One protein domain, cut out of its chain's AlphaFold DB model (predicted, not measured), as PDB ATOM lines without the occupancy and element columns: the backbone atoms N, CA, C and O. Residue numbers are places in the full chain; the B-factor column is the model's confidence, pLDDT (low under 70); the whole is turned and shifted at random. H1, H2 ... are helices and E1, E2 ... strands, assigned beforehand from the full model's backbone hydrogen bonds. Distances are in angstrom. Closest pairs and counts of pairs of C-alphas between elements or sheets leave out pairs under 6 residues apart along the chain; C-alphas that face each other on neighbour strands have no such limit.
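AT A GLANCE: This is residues 237 to 267 and 275 to 291 of the 436 residues of the protein "PPC domain-containing protein" of Ananas comosus var. bracteatus (UniProt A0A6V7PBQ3). A loose, elongated model of two ends: at one, H1 lies alongside the short antiparallel pair E1 and E4; at the other, the longer antiparallel pair E2 and E3 bends sharply. Two tight links join the ends. The 48 printed residues hold H1, E1, E2, E3, E4 in that order, class mixed, helices and strands; the radius of gyration of the C-alphas is 12.1 A, the spans 33 by 19 by 18 A.

IN THESE COORDINATES: H1, residues 237 to 247, begins at C-alpha (-49.573, 152.458, -14.789) and is 15.6 A long. E1 is 251 to 253; E2, 258 to 267, 21.9 A; E3, 275 to 283, 16.1 A; E4, 288 to 290, ends at (-49.920, 158.790, -7.852).

HOW THE PARTS SIT: In H1 every O i to N i+4 pair is within hydrogen-bond range. Its closest C-alphas to E1 are Ala 244 and Val 251, 6.1 A. E1 and E4 are antiparallel, N 251 to O 290 2.8 A. E2 and E3 are antiparallel, N 260 to O 281 2.9 A; E2 bends by 89 degrees at 261, E3 by 103 degrees at 280. H1 and E2 are apart.

THE WHOLE: C-alphas 248 and 279, farthest apart, are 33.2 A apart. Residues 268 to 274 are not printed; the cut spans 7.9 A between C-alphas 267 and 275. Of the links that are printed whole, H1 to E1, E1 to E2 and E3 to E4, each is tight. No printed residue is under 70 in pLDDT.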
ATOM      1  N   LEU A 237     -50.297 151.513 -15.648       89.62
ATOM      2  CA  LEU A 237     -49.573 152.458 -14.789       89.62
ATOM      3  C   LEU A 237     -49.082 153.669 -15.590       89.62
ATOM      4  O   LEU A 237     -49.282 154.808 -15.159       89.62
ATOM      5  N   GLY A 238     -48.523 153.442 -16.779       86.25
ATOM      6  CA  GLY A 238     -48.169 154.478 -17.746       86.25
ATOM      7  C   GLY A 238     -49.365 155.337 -18.162       86.25
ATOM      8  O   GLY A 238     -49.250 156.562 -18.169       86.25
ATOM      9  N   GLY A 239     -50.528 154.733 -18.425       87.50
ATOM     10  CA  GLY A 239     -51.762 155.446 -18.776       87.50
ATOM     11  C   GLY A 239     -52.250 156.394 -17.673       87.50
ATOM     12  O   GLY A 239     -52.451 157.586 -17.926       87.50
ATOM     13  N   VAL A 240     -52.373 155.905 -16.434       88.81
ATOM     14  CA  VAL A 240     -52.797 156.741 -15.291       88.81
ATOM     15  C   VAL A 240     -51.740 157.807 -14.961       88.81
ATOM     16  O   VAL A 240     -52.092 158.948 -14.657       88.81
ATOM     17  N   SER A 241     -50.448 157.489 -15.096       87.19
ATOM     18  CA  SER A 241     -49.355 158.458 -14.913       87.19
ATOM     19  C   SER A 241     -49.379 159.559 -15.978       87.19
ATOM     20  O   SER A 241     -49.237 160.738 -15.655       87.19
ATOM     21  N   ALA A 242     -49.615 159.208 -17.245       85.56
ATOM     22  CA  ALA A 242     -49.747 160.171 -18.335       85.56
ATOM     23  C   ALA A 242     -50.958 161.095 -18.136       85.56
ATOM     24  O   ALA A 242     -50.851 162.295 -18.389       85.56
ATOM     25  N   PHE A 243     -52.083 160.574 -17.633       86.00
ATOM     26  CA  PHE A 243     -53.234 161.390 -17.240       86.00
ATOM     27  C   PHE A 243     -52.877 162.370 -16.106       86.00
ATOM     28  O   PHE A 243     -53.070 163.578 -16.257       86.00
ATOM     29  N   ALA A 244     -52.276 161.878 -15.015       85.44
ATOM     30  CA  ALA A 244     -51.845 162.704 -13.883       85.44
ATOM     31  C   ALA A 244     -50.902 163.847 -14.313       85.44
ATOM     32  O   ALA A 244     -51.079 164.994 -13.898       85.44
ATOM     33  N   LEU A 245     -49.943 163.555 -15.200       85.62
ATOM     34  CA  LEU A 245     -48.986 164.532 -15.730       85.62
ATOM     35  C   LEU A 245     -49.631 165.556 -16.678       85.62
ATOM     36  O   LEU A 245     -49.350 166.747 -16.549       85.62
ATOM     37  N   ARG A 246     -50.513 165.125 -17.593       86.88
ATOM     38  CA  ARG A 246     -51.218 166.022 -18.535       86.88
ATOM     39  C   ARG A 246     -52.101 167.040 -17.816       86.88
ATOM     40  O   ARG A 246     -52.135 168.199 -18.216       86.88
ATOM     41  N   HIS A 247     -52.776 166.619 -16.748       84.25
ATOM     42  CA  HIS A 247     -53.666 167.482 -15.967       84.25
ATOM     43  C   HIS A 247     -52.984 168.146 -14.756       84.25
ATOM     44  O   HIS A 247     -53.594 169.001 -14.120       84.25
ATOM     45  N   ARG A 248     -51.728 167.787 -14.444       85.75
ATOM     46  CA  ARG A 248     -50.964 168.225 -13.257       85.75
ATOM     47  C   ARG A 248     -51.702 168.009 -11.926       85.75
ATOM     48  O   ARG A 248     -51.615 168.831 -11.017       85.75
ATOM     49  N   VAL A 249     -52.400 166.880 -11.800       83.44
ATOM     50  CA  VAL A 249     -53.169 166.503 -10.601       83.44
ATOM     51  C   VAL A 249     -52.597 165.256  -9.932       83.44
ATOM     52  O   VAL A 249     -52.023 164.389 -10.588       83.44
ATOM     53  N   GLY A 250     -52.797 165.141  -8.618       83.81
ATOM     54  CA  GLY A 250     -52.659 163.863  -7.919       83.81
ATOM     55  C   GLY A 250     -53.865 162.970  -8.201       83.81
ATOM     56  O   GLY A 250     -55.003 163.436  -8.156       83.81
ATOM     57  N   VAL A 251     -53.621 161.692  -8.479       85.44
ATOM     58  CA  VAL A 251     -54.655 160.698  -8.795       85.44
ATOM     59  C   VAL A 251     -54.655 159.620  -7.719       85.44
ATOM     60  O   VAL A 251     -53.626 159.003  -7.452       85.44
ATOM     61  N   SER A 252     -55.816 159.360  -7.120       87.12
ATOM     62  CA  SER A 252     -56.035 158.203  -6.249       87.12
ATOM     63  C   SER A 252     -56.981 157.236  -6.950       87.12
ATOM     64  O   SER A 252     -58.123 157.584  -7.249       87.12
ATOM     65  N   VAL A 253     -56.500 156.030  -7.244       89.69
ATOM     66  CA  VAL A 253     -57.317 154.965  -7.823       89.69
ATOM     67  C   VAL A 253     -58.016 154.242  -6.680       89.69
ATOM     68  O   VAL A 253     -57.388 153.518  -5.907       89.69
ATOM     69  N   LEU A 254     -59.323 154.472  -6.566       86.19
ATOM     70  CA  LEU A 254     -60.173 153.855  -5.548       86.19
ATOM     71  C   LEU A 254     -60.463 152.385  -5.888       86.19
ATOM     72  O   LEU A 254     -60.414 151.520  -5.017       86.19
ATOM     73  N   SER A 255     -60.736 152.109  -7.163       86.25
ATOM     74  CA  SER A 255     -60.944 150.773  -7.712       86.25
ATOM     75  C   SER A 255     -60.637 150.773  -9.209       86.25
ATOM     76  O   SER A 255     -60.802 151.792  -9.879       86.25
ATOM     77  N   GLY A 256     -60.242 149.617  -9.727       86.19
ATOM     78  CA  GLY A 256     -60.094 149.331 -11.148       86.19
ATOM     79  C   GLY A 256     -60.185 147.824 -11.373       86.19
ATOM     80  O   GLY A 256     -59.751 147.050 -10.515       86.19
ATOM     81  N   SER A 257     -60.760 147.427 -12.508       86.31
ATOM     82  CA  SER A 257     -60.921 146.034 -12.937       86.31
ATOM     83  C   SER A 257     -60.822 145.921 -14.457       86.31
ATOM     84  O   SER A 257     -61.303 146.814 -15.152       86.31
ATOM     85  N   GLY A 258     -60.257 144.834 -14.983       88.81
ATOM     86  CA  GLY A 258     -60.136 144.613 -16.432       88.81
ATOM     87  C   GLY A 258     -59.235 143.429 -16.785       88.81
ATOM     88  O   GLY A 258     -58.708 142.771 -15.896       88.81
ATOM     89  N   ALA A 259     -59.029 143.162 -18.075       88.94
ATOM     90  CA  ALA A 259     -58.106 142.124 -18.537       88.94
ATOM     91  C   ALA A 259     -56.715 142.712 -18.833       88.94
ATOM     92  O   ALA A 259     -56.604 143.746 -19.493       88.94
ATOM     93  N   VAL A 260     -55.650 142.043 -18.384       91.38
ATOM     94  CA  VAL A 260     -54.247 142.448 -18.607       91.38
ATOM     95  C   VAL A 260     -53.411 141.282 -19.146       91.38
ATOM     96  O   VAL A 260     -53.684 140.122 -18.844       91.38
ATOM     97  N   ALA A 261     -52.401 141.581 -19.974       86.81
ATOM     98  CA  ALA A 261     -51.576 140.577 -20.673       86.81
ATOM     99  C   ALA A 261     -50.164 140.372 -20.072       86.81
ATOM    100  O   ALA A 261     -49.459 139.417 -20.411       86.81
ATOM    101  N   GLY A 262     -49.739 141.281 -19.196       85.12
ATOM    102  CA  GLY A 262     -48.449 141.250 -18.518       85.12
ATOM    103  C   GLY A 262     -48.540 142.019 -17.206       85.12
ATOM    104  O   GLY A 262     -49.145 143.089 -17.159       85.12
ATOM    105  N   VAL A 263     -47.985 141.458 -16.133       88.56
ATOM    106  CA  VAL A 263     -48.051 142.026 -14.781       88.56
ATOM    107  C   VAL A 263     -46.669 141.965 -14.140       88.56
ATOM    108  O   VAL A 263     -46.133 140.884 -13.908       88.56
ATOM    109  N   ALA A 264     -46.106 143.127 -13.816       86.88
ATOM    110  CA  ALA A 264     -44.880 143.241 -13.033       86.88
ATOM    111  C   ALA A 264     -45.236 143.468 -11.556       86.88
ATOM    112  O   ALA A 264     -45.682 144.549 -11.175       86.88
ATOM    113  N   LEU A 265     -45.050 142.448 -10.715       84.44
ATOM    114  CA  LEU A 265     -45.305 142.523  -9.275       84.44
ATOM    115  C   LEU A 265     -43.995 142.729  -8.511       84.44
ATOM    116  O   LEU A 265     -43.038 141.980  -8.702       84.44
ATOM    117  N   ARG A 266     -43.960 143.703  -7.597       82.38
ATOM    118  CA  ARG A 266     -42.871 143.858  -6.619       82.38
ATOM    119  C   ARG A 266     -43.282 143.247  -5.291       82.38
ATOM    120  O   ARG A 266     -44.373 143.523  -4.796       82.38
ATOM    121  N   HIS A 267     -42.413 142.431  -4.704       80.19
ATOM    122  CA  HIS A 267     -42.694 141.833  -3.403       80.19
ATOM    123  C   HIS A 267     -42.348 142.829  -2.278       80.19
ATOM    124  O   HIS A 267     -41.214 143.311  -2.241       80.19
ATOM    125  N   VAL A 275     -41.212 140.373 -10.125       83.00
ATOM    126  CA  VAL A 275     -41.663 139.156 -10.808       83.00
ATOM    127  C   VAL A 275     -42.560 139.573 -11.968       83.00
ATOM    128  O   VAL A 275     -43.622 140.156 -11.750       83.00
ATOM    129  N   ALA A 276     -42.127 139.294 -13.196       86.12
ATOM    130  CA  ALA A 276     -42.890 139.577 -14.408       86.12
ATOM    131  C   ALA A 276     -43.682 138.336 -14.844       86.12
ATOM    132  O   ALA A 276     -43.112 137.344 -15.300       86.12
ATOM    133  N   LEU A 277     -45.005 138.398 -14.708       85.44
ATOM    134  CA  LEU A 277     -45.938 137.362 -15.138       85.44
ATOM    135  C   LEU A 277     -46.508 137.741 -16.507       85.44
ATOM    136  O   LEU A 277     -47.061 138.827 -16.663       85.44
ATOM    137  N   HIS A 278     -46.401 136.844 -17.486       88.44
ATOM    138  CA  HIS A 278     -46.917 137.040 -18.843       88.44
ATOM    139  C   HIS A 278     -48.030 136.026 -19.121       88.44
ATOM    140  O   HIS A 278     -47.891 134.849 -18.789       88.44
ATOM    141  N   GLY A 279     -49.137 136.483 -19.704       86.88
ATOM    142  CA  GLY A 279     -50.353 135.686 -19.875       86.88
ATOM    143  C   GLY A 279     -51.609 136.538 -19.714       86.88
ATOM    144  O   GLY A 279     -51.533 137.697 -19.322       86.88
ATOM    145  N   ARG A 280     -52.783 135.984 -20.027       87.25
ATOM    146  CA  ARG A 280     -54.055 136.689 -19.807       87.25
ATOM    147  C   ARG A 280     -54.466 136.551 -18.343       87.25
ATOM    148  O   ARG A 280     -54.662 135.432 -17.874       87.25
ATOM    149  N   PHE A 281     -54.617 137.677 -17.657       86.94
ATOM    150  CA  PHE A 281     -55.021 137.743 -16.256       86.94
ATOM    151  C   PHE A 281     -56.188 138.714 -16.077       86.94
ATOM    152  O   PHE A 281     -56.183 139.806 -16.649       86.94
ATOM    153  N   ASP A 282     -57.137 138.348 -15.220       88.44
ATOM    154  CA  ASP A 282     -58.187 139.258 -14.772       88.44
ATOM    155  C   ASP A 282     -57.688 140.072 -13.574       88.44
ATOM    156  O   ASP A 282     -57.388 139.551 -12.494       88.44
ATOM    157  N   LEU A 283     -57.598 141.382 -13.767       86.50
ATOM    158  CA  LEU A 283     -57.319 142.356 -12.728       86.50
ATOM    159  C   LEU A 283     -58.611 142.563 -11.929       86.50
ATOM    160  O   LEU A 283     -59.556 143.200 -12.389       86.50
ATOM    161  N   LEU A 284     -58.655 141.971 -10.732       86.19
ATOM    162  CA  LEU A 284     -59.836 141.973  -9.858       86.19
ATOM    163  C   LEU A 284     -59.968 143.248  -9.014       86.19
ATOM    164  O   LEU A 284     -61.075 143.647  -8.664       86.19
ATOM    165  N   SER A 285     -58.839 143.845  -8.629       84.00
ATOM    166  CA  SER A 285     -58.792 145.067  -7.830       84.00
ATOM    167  C   SER A 285     -57.426 145.735  -7.971       84.00
ATOM    168  O   SER A 285     -56.396 145.149  -7.628       84.00
ATOM    169  N   LEU A 286     -57.427 146.972  -8.463       85.88
ATOM    170  CA  LEU A 286     -56.285 147.878  -8.410       85.88
ATOM    171  C   LEU A 286     -56.653 149.115  -7.589       85.88
ATOM    172  O   LEU A 286     -57.668 149.766  -7.839       85.88
ATOM    173  N   SER A 287     -55.791 149.436  -6.626       87.19
ATOM    174  CA  SER A 287     -55.869 150.637  -5.800       87.19
ATOM    175  C   SER A 287     -54.461 151.194  -5.586       87.19
ATOM    176  O   SER A 287     -53.488 150.440  -5.504       87.19
ATOM    177  N   GLY A 288     -54.330 152.514  -5.495       86.88
ATOM    178  CA  GLY A 288     -53.030 153.168  -5.332       86.88
ATOM    179  C   GLY A 288     -53.112 154.673  -5.541       86.88
ATOM    180  O   GLY A 288     -54.117 155.179  -6.035       86.88
ATOM    181  N   THR A 289     -52.062 155.401  -5.160       85.25
ATOM    182  CA  THR A 289     -52.024 156.866  -5.300       85.25
ATOM    183  C   THR A 289     -50.773 157.302  -6.053       85.25
ATOM    184  O   THR A 289     -49.663 156.904  -5.705       85.25
ATOM    185  N   LEU A 290     -50.965 158.139  -7.072       83.56
ATOM    186  CA  LEU A 290     -49.920 158.790  -7.852       83.56
ATOM    187  C   LEU A 290     -49.961 160.290  -7.553       83.56
ATOM    188  O   LEU A 290     -50.958 160.959  -7.820       83.56
ATOM    189  N   LEU A 291     -48.881 160.820  -6.986       81.50
ATOM    190  CA  LEU A 291     -48.719 162.251  -6.731       81.50
ATOM    191  C   LEU A 291     -47.836 162.874  -7.822       81.50
ATOM    192  O   LEU A 291     -46.905 162.212  -8.289       81.50
TER     193      LEU A 291